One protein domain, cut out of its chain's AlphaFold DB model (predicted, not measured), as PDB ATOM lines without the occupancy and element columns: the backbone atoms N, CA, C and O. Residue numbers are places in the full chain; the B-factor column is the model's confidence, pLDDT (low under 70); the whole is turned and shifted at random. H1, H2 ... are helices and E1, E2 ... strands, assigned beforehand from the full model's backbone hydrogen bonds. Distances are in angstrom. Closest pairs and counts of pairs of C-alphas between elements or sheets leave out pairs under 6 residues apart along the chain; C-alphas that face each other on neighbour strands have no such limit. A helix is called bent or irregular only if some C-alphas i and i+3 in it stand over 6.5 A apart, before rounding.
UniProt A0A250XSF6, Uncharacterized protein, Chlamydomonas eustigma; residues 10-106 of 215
ATOM      1  N   LYS A  10      59.233  53.510 -33.462       48.00
ATOM      2  CA  LYS A  10      59.195  54.969 -33.629       48.00
ATOM      3  C   LYS A  10      58.695  55.305 -35.027       48.00
ATOM      4  O   LYS A  10      59.348  54.988 -36.019       48.00
ATOM      5  N   PHE A  11      57.542  55.962 -35.070       50.69
ATOM      6  CA  PHE A  11      56.951  56.517 -36.280       50.69
ATOM      7  C   PHE A  11      57.471  57.943 -36.489       50.69
ATOM      8  O   PHE A  11      57.376  58.776 -35.585       50.69
ATOM      9  N   TYR A  12      58.000  58.238 -37.672       48.38
ATOM     10  CA  TYR A  12      58.470  59.569 -38.053       48.38
ATOM     11  C   TYR A  12      57.729  60.032 -39.304       48.38
ATOM     12  O   TYR A  12      57.613  59.276 -40.261       48.38
ATOM     13  N   SER A  13      57.261  61.278 -39.330       43.31
ATOM     14  CA  SER A  13      56.794  61.923 -40.561       43.31
ATOM     15  C   SER A  13      57.904  62.838 -41.065       43.31
ATOM     16  O   SER A  13      58.379  63.696 -40.323       43.31
ATOM     17  N   ARG A  14      58.353  62.636 -42.308       42.28
ATOM     18  CA  ARG A  14      59.315  63.543 -42.967       42.28
ATOM     19  C   ARG A  14      58.587  64.581 -43.837       42.28
ATOM     20  O   ARG A  14      59.116  65.661 -44.079       42.28
ATOM     21  N   ASN A  15      57.369  64.251 -44.282       41.53
ATOM     22  CA  ASN A  15      56.516  65.005 -45.205       41.53
ATOM     23  C   ASN A  15      55.042  64.605 -44.942       41.53
ATOM     24  O   ASN A  15      54.803  63.538 -44.373       41.53
ATOM     25  N   LYS A  16      54.047  65.368 -45.437       45.78
ATOM     26  CA  LYS A  16      52.607  64.997 -45.359       45.78
ATOM     27  C   LYS A  16      52.275  63.616 -45.962       45.78
ATOM     28  O   LYS A  16      51.210  63.089 -45.683       45.78
ATOM     29  N   SER A  17      53.176  63.045 -46.761       38.53
ATOM     30  CA  SER A  17      52.933  61.862 -47.597       38.53
ATOM     31  C   SER A  17      53.804  60.652 -47.245       38.53
ATOM     32  O   SER A  17      53.830  59.689 -48.005       38.53
ATOM     33  N   THR A  18      54.609  60.707 -46.175       42.75
ATOM     34  CA  THR A  18      55.555  59.620 -45.876       42.75
ATOM     35  C   THR A  18      55.745  59.439 -44.380       42.75
ATOM     36  O   THR A  18      56.296  60.310 -43.696       42.75
ATOM     37  N   VAL A  19      55.318  58.273 -43.895       51.59
ATOM     38  CA  VAL A  19      55.608  57.786 -42.547       51.59
ATOM     39  C   VAL A  19      56.763  56.793 -42.631       51.59
ATOM     40  O   VAL A  19      56.820  55.968 -43.538       51.59
ATOM     41  N   PHE A  20      57.702  56.911 -41.700       48.84
ATOM     42  CA  PHE A  20      58.804  55.986 -41.500       48.84
ATOM     43  C   PHE A  20      58.552  55.243 -40.211       48.84
ATOM     44  O   PHE A  20      58.392  55.873 -39.164       48.84
ATOM     45  N   VAL A  21      58.596  53.921 -40.269       52.44
ATOM     46  CA  VAL A  21      58.705  53.120 -39.058       52.44
ATOM     47  C   VAL A  21      60.149  52.694 -38.904       52.44
ATOM     48  O   VAL A  21      60.683  52.028 -39.789       52.44
ATOM     49  N   LYS A  22      60.789  53.122 -37.809       46.78
ATOM     50  CA  LYS A  22      62.114  52.635 -37.426       46.78
ATOM     51  C   LYS A  22      61.951  51.570 -36.355       46.78
ATOM     52  O   LYS A  22      61.729  51.892 -35.185       46.78
ATOM     53  N   GLU A  23      62.111  50.322 -36.762       43.91
ATOM     54  CA  GLU A  23      62.226  49.177 -35.867       43.91
ATOM     55  C   GLU A  23      63.577  48.509 -36.154       43.91
ATOM     56  O   GLU A  23      63.894  48.204 -37.299       43.91
ATOM     57  N   LEU A  24      64.443  48.403 -35.137       43.88
ATOM     58  CA  LEU A  24      65.733  47.690 -35.216       43.88
ATOM     59  C   LEU A  24      66.644  48.062 -36.414       43.88
ATOM     60  O   LEU A  24      67.401  47.238 -36.911       43.88
ATOM     61  N   GLY A  25      66.605  49.319 -36.870       44.62
ATOM     62  CA  GLY A  25      67.454  49.801 -37.971       44.62
ATOM     63  C   GLY A  25      66.866  49.624 -39.373       44.62
ATOM     64  O   GLY A  25      67.485  50.080 -40.329       44.62
ATOM     65  N   GLN A  26      65.666  49.058 -39.501       41.53
ATOM     66  CA  GLN A  26      64.925  49.011 -40.758       41.53
ATOM     67  C   GLN A  26      63.974  50.204 -40.857       41.53
ATOM     68  O   GLN A  26      63.321  50.574 -39.881       41.53
ATOM     69  N   SER A  27      63.933  50.832 -42.031       48.91
ATOM     70  CA  SER A  27      63.010  51.914 -42.367       48.91
ATOM     71  C   SER A  27      61.945  51.388 -43.322       48.91
ATOM     72  O   SER A  27      62.243  51.112 -44.482       48.91
ATOM     73  N   VAL A  28      60.708  51.263 -42.837       52.16
ATOM     74  CA  VAL A  28      59.552  50.912 -43.675       52.16
ATOM     75  C   VAL A  28      58.941  52.198 -44.227       52.16
ATOM     76  O   VAL A  28      58.660  53.124 -43.463       52.16
ATOM     77  N   HIS A  29      58.783  52.261 -45.549       52.25
ATOM     78  CA  HIS A  29      58.246  53.415 -46.267       52.25
ATOM     79  C   HIS A  29      56.758  53.228 -46.544       52.25
ATOM     80  O   HIS A  29      56.372  52.284 -47.224       52.25
ATOM     81  N   PHE A  30      55.936  54.167 -46.083       55.31
ATOM     82  CA  PHE A  30      54.502  54.176 -46.353       55.31
ATOM     83  C   PHE A  30      54.221  55.210 -47.445       55.31
ATOM     84  O   PHE A  30      54.589  56.376 -47.294       55.31
ATOM     85  N   LYS A  31      53.584  54.794 -48.547       50.34
ATOM     86  CA  LYS A  31      53.207  55.682 -49.668       50.34
ATOM     87  C   LYS A  31      51.976  56.551 -49.385       50.34
ATOM     88  O   LYS A  31      51.650  57.425 -50.182       50.34
ATOM     89  N   SER A  32      51.292  56.312 -48.271       50.06
ATOM     90  CA  SER A  32      50.044  56.981 -47.923       50.06
ATOM     91  C   SER A  32      50.264  58.133 -46.938       50.06
ATOM     92  O   SER A  32      51.086  58.055 -46.021       50.06
ATOM     93  N   ALA A  33      49.482  59.198 -47.123       54.09
ATOM     94  CA  ALA A  33      49.412  60.390 -46.284       54.09
ATOM     95  C   ALA A  33      48.724  60.128 -44.930       54.09
ATOM     96  O   ALA A  33      47.864  60.891 -44.491       54.09
ATOM     97  N   PHE A  34      49.074  59.036 -44.253       60.47
ATOM     98  CA  PHE A  34      48.539  58.761 -42.931       60.47
ATOM     99  C   PHE A  34      49.186  59.672 -41.894       60.47
ATOM    100  O   PHE A  34      50.407  59.835 -41.827       60.47
ATOM    101  N   ASN A  35      48.354  60.233 -41.025       72.06
ATOM    102  CA  ASN A  35      48.838  60.896 -39.829       72.06
ATOM    103  C   ASN A  35      49.495  59.841 -38.918       72.06
ATOM    104  O   ASN A  35      48.890  58.822 -38.599       72.06
ATOM    105  N   VAL A  36      50.723  60.096 -38.457       76.56
ATOM    106  CA  VAL A  36      51.436  59.225 -37.502       76.56
ATOM    107  C   VAL A  36      50.580  58.900 -36.272       76.56
ATOM    108  O   VAL A  36      50.642  57.790 -35.748       76.56
ATOM    109  N   LYS A  37      49.754  59.855 -35.830       79.56
ATOM    110  CA  LYS A  37      48.810  59.660 -34.728       79.56
ATOM    111  C   LYS A  37      47.775  58.576 -35.048       79.56
ATOM    112  O   LYS A  37      47.540  57.723 -34.208       79.56
ATOM    113  N   ALA A  38      47.223  58.589 -36.258       77.75
ATOM    114  CA  ALA A  38      46.223  57.630 -36.726       77.75
ATOM    115  C   ALA A  38      46.780  56.197 -36.782       77.75
ATOM    116  O   ALA A  38      46.165  55.274 -36.257       77.75
ATOM    117  N   ILE A  39      47.994  56.023 -37.320       81.56
ATOM    118  CA  ILE A  39      48.659  54.708 -37.338       81.56
ATOM    119  C   ILE A  39      48.901  54.202 -35.914       81.56
ATOM    120  O   ILE A  39      48.645  53.037 -35.623       81.56
ATOM    121  N   ARG A  40      49.378  55.076 -35.017       84.31
ATOM    122  CA  ARG A  40      49.619  54.703 -33.620       84.31
ATOM    123  C   ARG A  40      48.329  54.276 -32.926       84.31
ATOM    124  O   ARG A  40      48.340  53.264 -32.243       84.31
ATOM    125  N   THR A  41      47.237  55.014 -33.118       87.38
ATOM    126  CA  THR A  41      45.941  54.648 -32.539       87.38
ATOM    127  C   THR A  41      45.465  53.294 -33.063       87.38
ATOM    128  O   THR A  41      45.067  52.461 -32.262       87.38
ATOM    129  N   CYS A  42      45.598  53.020 -34.365       86.50
ATOM    130  CA  CYS A  42      45.264  51.707 -34.922       86.50
ATOM    131  C   CYS A  42      46.122  50.574 -34.318       86.50
ATOM    132  O   CYS A  42      45.587  49.526 -33.957       86.50
ATOM    133  N   ASP A  43      47.438  50.776 -34.173       88.62
ATOM    134  CA  ASP A  43      48.345  49.806 -33.532       88.62
ATOM    135  C   ASP A  43      47.963  49.566 -32.062       88.62
ATOM    136  O   ASP A  43      47.882  48.426 -31.607       88.62
ATOM    137  N   GLU A  44      47.668  50.632 -31.316       89.81
ATOM    138  CA  GLU A  44      47.211  50.556 -29.925       89.81
ATOM    139  C   GLU A  44      45.883  49.791 -29.806       89.81
ATOM    140  O   GLU A  44      45.768  48.911 -28.948       89.81
ATOM    141  N   THR A  45      44.920  50.046 -30.700       90.00
ATOM    142  CA  THR A  45      43.641  49.322 -30.763       90.00
ATOM    143  C   THR A  45      43.871  47.825 -30.972       90.00
ATOM    144  O   THR A  45      43.384  47.018 -30.175       90.00
ATOM    145  N   LEU A  46      44.670  47.440 -31.972       89.25
ATOM    146  CA  LEU A  46      44.989  46.037 -32.264       89.25
ATOM    147  C   LEU A  46      45.693  45.359 -31.077       89.25
ATOM    148  O   LEU A  46      45.268  44.298 -30.609       89.25
ATOM    149  N   ARG A  47      46.721  46.007 -30.514       89.81
ATOM    150  CA  ARG A  47      47.487  45.474 -29.376       89.81
ATOM    151  C   ARG A  47      46.644  45.315 -28.120       89.81
ATOM    152  O   ARG A  47      46.805  44.315 -27.422       89.81
ATOM    153  N   SER A  48      45.746  46.261 -27.839       89.81
ATOM    154  CA  SER A  48      44.853  46.198 -26.674       89.81
ATOM    155  C   SER A  48      43.936  44.969 -26.695       89.81
ATOM    156  O   SER A  48      43.455  44.541 -25.649       89.81
ATOM    157  N   ARG A  49      43.737  44.369 -27.876       88.56
ATOM    158  CA  ARG A  49      42.930  43.163 -28.103       88.56
ATOM    159  C   ARG A  49      43.764  41.913 -28.383       88.56
ATOM    160  O   ARG A  49      43.239  40.914 -28.857       88.56
ATOM    161  N   GLY A  50      45.062  41.956 -28.084       86.25
ATOM    162  CA  GLY A  50      45.960  40.808 -28.227       86.25
ATOM    163  C   GLY A  50      46.460  40.560 -29.652       86.25
ATOM    164  O   GLY A  50      47.194  39.598 -29.872       86.25
ATOM    165  N   LEU A  51      46.139  41.433 -30.615       89.69
ATOM    166  CA  LEU A  51      46.637  41.343 -31.987       89.69
ATOM    167  C   LEU A  51      47.947  42.121 -32.114       89.69
ATOM    168  O   LEU A  51      47.971  43.317 -32.393       89.69
ATOM    169  N   GLN A  52      49.066  41.433 -31.888       88.44
ATOM    170  CA  GLN A  52      50.394  42.010 -32.097       88.44
ATOM    171  C   GLN A  52      50.845  41.787 -33.545       88.44
ATOM    172  O   GLN A  52      51.235  40.679 -33.934       88.44
ATOM    173  N   LEU A  53      50.789  42.851 -34.344       86.88
ATOM    174  CA  LEU A  53      51.378  42.902 -35.680       86.88
ATOM    175  C   LEU A  53      52.790  43.488 -35.606       86.88
ATOM    176  O   LEU A  53      53.052  44.422 -34.849       86.88
ATOM    177  N   GLU A  54      53.704  42.941 -36.404       88.31
ATOM    178  CA  GLU A  54      54.992  43.591 -36.648       88.31
ATOM    179  C   GLU A  54      54.783  44.890 -37.437       88.31
ATOM    180  O   GLU A  54      53.796  45.041 -38.160       88.31
ATOM    181  N   SER A  55      55.729  45.826 -37.361       79.56
ATOM    182  CA  SER A  55      55.604  47.114 -38.058       79.56
ATOM    183  C   SER A  55      55.409  46.980 -39.572       79.56
ATOM    184  O   SER A  55      54.673  47.756 -40.180       79.56
ATOM    185  N   SER A  56      56.070  45.996 -40.187       80.56
ATOM    186  CA  SER A  56      55.926  45.655 -41.606       80.56
ATOM    187  C   SER A  56      54.523  45.127 -41.921       80.56
ATOM    188  O   SER A  56      53.914  45.548 -42.900       80.56
ATOM    189  N   GLN A  57      53.987  44.260 -41.059       87.56
ATOM    190  CA  GLN A  57      52.652  43.671 -41.169       87.56
ATOM    191  C   GLN A  57      51.556  44.730 -41.035       87.56
ATOM    192  O   GLN A  57      50.660  44.794 -41.870       87.56
ATOM    193  N   LEU A  58      51.665  45.608 -40.033       85.50
ATOM    194  CA  LEU A  58      50.756  46.743 -39.872       85.50
ATOM    195  C   LEU A  58      50.798  47.665 -41.098       85.50
ATOM    196  O   LEU A  58      49.769  48.185 -41.520       85.50
ATOM    197  N   GLY A  59      51.980  47.849 -41.694       80.19
ATOM    198  CA  GLY A  59      52.115  48.635 -42.915       80.19
ATOM    199  C   GLY A  59      51.381  48.056 -44.109       80.19
ATOM    200  O   GLY A  59      50.670  48.798 -44.780       80.19
ATOM    201  N   LEU A  60      51.476  46.744 -44.315       85.12
ATOM    202  CA  LEU A  60      50.729  46.051 -45.363       85.12
ATOM    203  C   LEU A  60      49.213  46.164 -45.147       85.12
ATOM    204  O   LEU A  60      48.488  46.497 -46.080       85.12
ATOM    205  N   VAL A  61      48.752  45.966 -43.908       87.94
ATOM    206  CA  VAL A  61      47.333  46.091 -43.528       87.94
ATOM    207  C   VAL A  61      46.783  47.477 -43.867       87.94
ATOM    208  O   VAL A  61      45.731  47.593 -44.488       87.94
ATOM    209  N   LEU A  62      47.505  48.536 -43.496       87.06
ATOM    210  CA  LEU A  62      47.066  49.912 -43.738       87.06
ATOM    211  C   LEU A  62      47.241  50.354 -45.197       87.06
ATOM    212  O   LEU A  62      46.550  51.268 -45.637       87.06
ATOM    213  N   GLU A  63      48.149  49.740 -45.955       84.25
ATOM    214  CA  GLU A  63      48.256  49.973 -47.399       84.25
ATOM    215  C   GLU A  63      47.056  49.379 -48.149       84.25
ATOM    216  O   GLU A  63      46.526  50.025 -49.052       84.25
ATOM    217  N   GLN A  64      46.600  48.193 -47.741       85.12
ATOM    218  CA  GLN A  64      45.437  47.519 -48.324       85.12
ATOM    219  C   GLN A  64      44.109  48.150 -47.874       85.12
ATOM    220  O   GLN A  64      43.228  48.377 -48.698       85.12
ATOM    221  N   ALA A  65      43.978  48.494 -46.590       86.56
ATOM    222  CA  ALA A  65      42.773  49.094 -46.019       86.56
ATOM    223  C   ALA A  65      43.100  50.425 -45.307       86.56
ATOM    224  O   ALA A  65      43.155  50.492 -44.074       86.56
ATOM    225  N   PRO A  66      43.285  51.526 -46.062       85.25
ATOM    226  CA  PRO A  66      43.675  52.826 -45.509       85.25
ATOM    227  C   PRO A  66      42.667  53.392 -44.509       85.25
ATOM    228  O   PRO A  66      43.035  54.094 -43.564       85.25
ATOM    229  N   ASN A  67      41.393  53.051 -44.690       84.50
ATOM    230  CA  ASN A  67      40.302  53.525 -43.851       84.50
ATOM    231  C   ASN A  67      40.412  53.019 -42.405       84.50
ATOM    232  O   ASN A  67      39.809  53.617 -41.519       84.50
ATOM    233  N   LEU A  68      41.211  51.976 -42.141       85.56
ATOM    234  CA  LEU A  68      41.438  51.473 -40.785       85.56
ATOM    235  C   LEU A  68      42.233  52.442 -39.905       85.56
ATOM    236  O   LEU A  68      42.157  52.380 -38.682       85.56
ATOM    237  N   ALA A  69      42.993  53.356 -40.512       84.69
ATOM    238  CA  ALA A  69      43.732  54.375 -39.777       84.69
ATOM    239  C   ALA A  69      42.849  55.573 -39.375       84.69
ATOM    240  O   ALA A  69      43.303  56.446 -38.635       84.69
ATOM    241  N   LEU A  70      41.609  55.662 -39.864       84.62
ATOM    242  CA  LEU A  70      40.749  56.809 -39.594       84.62
ATOM    243  C   LEU A  70      40.257  56.797 -38.132       84.62
ATOM    244  O   LEU A  70      39.819  55.746 -37.650       84.62
ATOM    245  N   PRO A  71      40.341  57.926 -37.396       82.81
ATOM    246  CA  PRO A  71      39.885  58.011 -36.006       82.81
ATOM    247  C   PRO A  71      38.422  57.603 -35.808       82.81
ATOM    248  O   PRO A  71      38.107  56.908 -34.847       82.81
ATOM    249  N   GLU A  72      37.549  57.991 -36.734       86.62
ATOM    250  CA  GLU A  72      36.117  57.685 -36.732       86.62
ATOM    251  C   GLU A  72      35.809  56.183 -36.824       86.62
ATOM    252  O   GLU A  72      34.741  55.754 -36.399       86.62
ATOM    253  N   HIS A  73      36.744  55.365 -37.315       88.44
ATOM    254  CA  HIS A  73      36.558  53.920 -37.450       88.44
ATOM    255  C   HIS A  73      37.145  53.115 -36.284       88.44
ATOM    256  O   HIS A  73      36.962  51.903 -36.237       88.44
ATOM    257  N   GLN A  74      37.841  53.738 -35.325       88.50
ATOM    258  CA  GLN A  74      38.548  52.991 -34.274       88.50
ATOM    259  C   GLN A  74      37.605  52.211 -33.353       88.50
ATOM    260  O   GLN A  74      37.924  51.088 -32.963       88.50
ATOM    261  N   GLU A  75      36.438  52.771 -33.034       90.56
ATOM    262  CA  GLU A  75      35.427  52.084 -32.221       90.56
ATOM    263  C   GLU A  75      34.818  50.892 -32.970       90.56
ATOM    264  O   GLU A  75      34.726  49.803 -32.403       90.56
ATOM    265  N   LEU A  76      34.496  51.067 -34.258       92.69
ATOM    266  CA  LEU A  76      34.011  49.995 -35.133       92.69
ATOM    267  C   LEU A  76      35.040  48.863 -35.242       92.69
ATOM    268  O   LEU A  76      34.714  47.702 -35.016       92.69
ATOM    269  N   ILE A  77      36.301  49.201 -35.516       92.62
ATOM    270  CA  ILE A  77      37.404  48.238 -35.609       92.62
ATOM    271  C   ILE A  77      37.555  47.472 -34.297       92.62
ATOM    272  O   ILE A  77      37.667  46.246 -34.298       92.62
ATOM    273  N   ALA A  78      37.531  48.177 -33.165       92.50
ATOM    274  CA  ALA A  78      37.615  47.544 -31.860       92.50
ATOM    275  C   ALA A  78      36.432  46.589 -31.625       92.50
ATOM    276  O   ALA A  78      36.644  45.485 -31.120       92.50
ATOM    277  N   ALA A  79      35.206  46.972 -31.980       94.19
ATOM    278  CA  ALA A  79      34.039  46.099 -31.868       94.19
ATOM    279  C   ALA A  79      34.188  44.848 -32.751       94.19
ATOM    280  O   ALA A  79      34.103  43.729 -32.245       94.19
ATOM    281  N   ASN A  80      34.538  45.032 -34.025       95.31
ATOM    282  CA  ASN A  80      34.718  43.954 -34.997       95.31
ATOM    283  C   ASN A  80      35.813  42.965 -34.571       95.31
ATOM    284  O   ASN A  80      35.616  41.757 -34.652       95.31
ATOM    285  N   ILE A  81      36.932  43.442 -34.015       95.19
ATOM    286  CA  ILE A  81      37.967  42.558 -33.453       95.19
ATOM    287  C   ILE A  81      37.415  41.720 -32.296       95.19
ATOM    288  O   ILE A  81      37.700  40.528 -32.231       95.19
ATOM    289  N   SER A  82      36.645  42.320 -31.377       94.88
ATOM    290  CA  SER A  82      36.043  41.558 -30.269       94.88
ATOM    291  C   SER A  82      35.140  40.448 -30.787       94.88
ATOM    292  O   SER A  82      35.256  39.323 -30.314       94.88
ATOM    293  N   ILE A  83      34.289  40.758 -31.766       95.25
ATOM    294  CA  ILE A  83      33.352  39.801 -32.358       95.25
ATOM    295  C   ILE A  83      34.113  38.686 -33.078       95.25
ATOM    296  O   ILE A  83      33.862  37.516 -32.839       95.25
ATOM    297  N   LEU A  84      35.108  39.001 -33.910       95.06
ATOM    298  CA  LEU A  84      35.877  37.953 -34.591       95.06
ATOM    299  C   LEU A  84      36.593  37.042 -33.589       95.06
ATOM    300  O   LEU A  84      36.570  35.826 -33.750       95.06
ATOM    301  N   LEU A  85      37.143  37.597 -32.505       94.94
ATOM    302  CA  LEU A  85      37.786  36.809 -31.451       94.94
ATOM    303  C   LEU A  85      36.822  35.904 -30.662       94.94
ATOM    304  O   LEU A  85      37.301  35.021 -29.951       94.94
ATOM    305  N   THR A  86      35.495  36.066 -30.777       95.00
ATOM    306  CA  THR A  86      34.549  35.075 -30.232       95.00
ATOM    307  C   THR A  86      34.405  33.841 -31.119       95.00
ATOM    308  O   THR A  86      33.991  32.797 -30.623       95.00
ATOM    309  N   TYR A  87      34.745  33.941 -32.409       93.56
ATOM    310  CA  TYR A  87      34.555  32.873 -33.399       93.56
ATOM    311  C   TYR A  87      35.861  32.280 -33.941       93.56
ATOM    312  O   TYR A  87      35.836  31.189 -34.507       93.56
ATOM    313  N   MET A  88      36.994  32.965 -33.777       94.38
ATOM    314  CA  MET A  88      38.310  32.484 -34.202       94.38
ATOM    315  C   MET A  88      39.410  32.875 -33.215       94.38
ATOM    316  O   MET A  88      39.286  33.819 -32.435       94.38
ATOM    317  N   SER A  89      40.531  32.163 -33.268       93.75
ATOM    318  CA  SER A  89      41.711  32.479 -32.473       93.75
ATOM    319  C   SER A  89      42.394  33.769 -32.941       93.75
ATOM    320  O   SER A  89      42.305  34.181 -34.098       93.75
ATOM    321  N   ALA A  90      43.188  34.380 -32.057       93.12
ATOM    322  CA  ALA A  90      43.997  35.548 -32.410       93.12
ATOM    323  C   ALA A  90      45.002  35.267 -33.548       93.12
ATOM    324  O   ALA A  90      45.358  36.181 -34.292       93.12
ATOM    325  N   ALA A  91      45.457  34.018 -33.695       92.12
ATOM    326  CA  ALA A  91      46.360  33.617 -34.771       92.12
ATOM    327  C   ALA A  91      45.643  33.569 -36.129       92.12
ATOM    328  O   ALA A  91      46.165  34.094 -37.113       92.12
ATOM    329  N   GLU A  92      44.437  32.997 -36.168       93.38
ATOM    330  CA  GLU A  92      43.586  32.971 -37.363       93.38
ATOM    331  C   GLU A  92      43.174  34.383 -37.768       93.38
ATOM    332  O   GLU A  92      43.351  34.759 -38.925       93.38
ATOM    333  N   LEU A  93      42.751  35.208 -36.803       95.12
ATOM    334  CA  LEU A  93      42.410  36.604 -37.062       95.12
ATOM    335  C   LEU A  93      43.614  37.377 -37.596       95.12
ATOM    336  O   LEU A  93      43.499  38.093 -38.582       95.12
ATOM    337  N   LYS A  94      44.801  37.199 -37.007       93.81
ATOM    338  CA  LYS A  94      46.027  37.814 -37.529       93.81
ATOM    339  C   LYS A  94      46.297  37.401 -38.979       93.81
ATOM    340  O   LYS A  94      46.658  38.256 -39.782       93.81
ATOM    341  N   SER A  95      46.125  36.123 -39.312       93.31
ATOM    342  CA  SER A  95      46.279  35.625 -40.684       93.31
ATOM    343  C   SER A  95      45.266  36.269 -41.635       93.31
ATOM    344  O   SER A  95      45.650  36.753 -42.698       93.31
ATOM    345  N   LEU A  96      43.998  36.352 -41.220       93.56
ATOM    346  CA  LEU A  96      42.921  36.980 -41.983       93.56
ATOM    347  C   LEU A  96      43.177  38.473 -42.217       93.56
ATOM    348  O   LEU A  96      43.005  38.955 -43.328       93.56
ATOM    349  N   LEU A  97      43.644  39.211 -41.210       93.94
ATOM    350  CA  LEU A  97      43.943  40.637 -41.369       93.94
ATOM    351  C   LEU A  97      45.097  40.890 -42.337       93.94
ATOM    352  O   LEU A  97      45.094  41.899 -43.032       93.94
ATOM    353  N   LEU A  98      46.080  39.990 -42.396       92.00
ATOM    354  CA  LEU A  98      47.204  40.122 -43.322       92.00
ATOM    355  C   LEU A  98      46.809  39.879 -44.781       92.00
ATOM    356  O   LEU A  98      47.465  40.413 -45.677       92.00
ATOM    357  N   SER A  99      45.780  39.066 -45.022       92.81
ATOM    358  CA  SER A  99      45.281  38.774 -46.367       92.81
ATOM    359  C   SER A  99      44.125  39.679 -46.793       92.81
ATOM    360  O   SER A  99      44.009  39.975 -47.981       92.81
ATOM    361  N   LYS A 100      43.264  40.074 -45.848       94.38
ATOM    362  CA  LYS A 100      41.960  40.714 -46.070       94.38
ATOM    363  C   LYS A 100      41.599  41.713 -44.952       94.38
ATOM    364  O   LYS A 100      40.644  41.508 -44.198       94.38
ATOM    365  N   PRO A 101      42.333  42.826 -44.816       92.75
ATOM    366  CA  PRO A 101      42.135  43.774 -43.720       92.75
ATOM    367  C   PRO A 101      40.807  44.538 -43.793       92.75
ATOM    368  O   PRO A 101      40.299  44.981 -42.763       92.75
ATOM    369  N   GLU A 102      40.201  44.643 -44.979       92.38
ATOM    370  CA  GLU A 102      38.856  45.204 -45.166       92.38
ATOM    371  C   GLU A 102      37.755  44.506 -44.352       92.38
ATOM    372  O   GLU A 102      36.718  45.120 -44.117       92.38
ATOM    373  N   VAL A 103      37.976  43.287 -43.834       94.38
ATOM    374  CA  VAL A 103      37.015  42.623 -42.933       94.38
ATOM    375  C   VAL A 103      36.688  43.472 -41.698       94.38
ATOM    376  O   VAL A 103      35.569  43.444 -41.197       94.38
ATOM    377  N   LEU A 104      37.634  44.289 -41.220       94.00
ATOM    378  CA  LEU A 104      37.413  45.170 -40.070       94.00
ATOM    379  C   LEU A 104      36.557  46.396 -40.397       94.00
ATOM    380  O   LEU A 104      36.111  47.068 -39.470       94.00
ATOM    381  N   ALA A 105      36.321  46.675 -41.678       92.00
ATOM    382  CA  ALA A 105      35.471  47.763 -42.144       92.00
ATOM    383  C   ALA A 105      34.015  47.327 -42.382       92.00
ATOM    384  O   ALA A 105      33.228  48.119 -42.887       92.00
ATOM    385  N   VAL A 106      33.653  46.081 -42.055       92.38
ATOM    386  CA  VAL A 106      32.266  45.616 -42.158       92.38
ATOM    387  C   VAL A 106      31.410  46.360 -41.139       92.38
ATOM    388  O   VAL A 106      31.641  46.273 -39.928       92.38
TER     389      VAL A 106
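What this domain is: This is residues 10 to 106 of the 215 residues of an uncharacterized protein of Chlamydomonas eustigma (UniProt A0A250XSF6). A small three-stranded sheet forms a wall at one end of a cluster of six helices; H2 and the first part of H1 cover one face of it, and its other face is bare. Beyond them H4, the longest helix, runs beside H1, while H5 packs on H2 and the short H6 sits between H2, H3 and H4. The printed part has 97 residues, with three named strands followed by six named helices, in the order E1 E2 E3 H1 H2 H3 H4 H5 H6; the class is mixed, helices and strands. The sheet, in the order E1, E2, E3, is antiparallel. The whole is compact, with a radius of gyration of the C-alphas of 12.9 A and spans of 40 by 28 by 21 A.

How they stand to each other: E1, residues 10 to 15, E2, residues 18 to 23, and E3, residues 26 to 30, form a meander, each strand the antiparallel neighbour of the one before. In the hairpin of E1 and E2, N 12 and O 20 are 2.8 A apart, within hydrogen-bond range; in that of E2 and E3, N 26 and O 23 are 3.0 A apart. H1, residues 36 to 48, and H2, residues 55 to 64, are on the same face of the sheet, two layers, at heights over the sheet of 12.3 A and 9.8 A. The closest C-alphas of E1 and H1 are those of Phe 11 and Val 36, 6.3 A apart; those of E3 and H2 are Val 28 and Ser 56, 6.7 A. H3, residues 66 to 69, touches H1, with C-alphas 38 and 69 closest at 5.1 A. H4, residues 71 to 87, touches H1 at a shallow tilt of 22 degrees, the same way, closest at the C-alphas of Thr 45 and Ala 78, 6.4 A. H5, residues 90 to 99, touches H2 at a steep tilt of 52 degrees, the same way; the C-alphas of Val 61 and Leu 98 are closest, 6.0 A. H6, residues 101 to 105, touches H4, with the C-alphas of Ile 77 and Leu 104 closest at 5.4 A. It also touches H2, where those of Val 61 and Pro 101 are closest at 5.7 A. Every O i to N i+4 pair is within hydrogen-bond range in H1, H2 and H5, against 10 of 13 in H4 and 0 of 1 in H6, where 2 of 2 O i to N i+3 pairs are; H3 is too short for an i+4 pair.

Where its parts are: E1 begins at C-alpha 10, (59.195, 54.969, -33.629), and spans 15.6 A; E2 spans 15.9 A and E3 12.9 A. H1 measures 18.2 A, H2 14.5 A, H3 5.9 A, H5 14.4 A and H6 7.9 A. H4 runs 25.8 A to C-alpha 87 at (34.555, 32.873, -33.399); it is irregular, with C-alphas 72 and 75 7.2 A apart. H6 ends at C-alpha 105, (35.471, 47.763, -42.144).

The domain as a whole: The C-alphas of Asn 15 and Tyr 87, the two farthest apart, are 40.7 A apart. The printed part has no cut, and no link is long. The mean pLDDT of the printed part is 78.4; residues 10 to 34 are under 70.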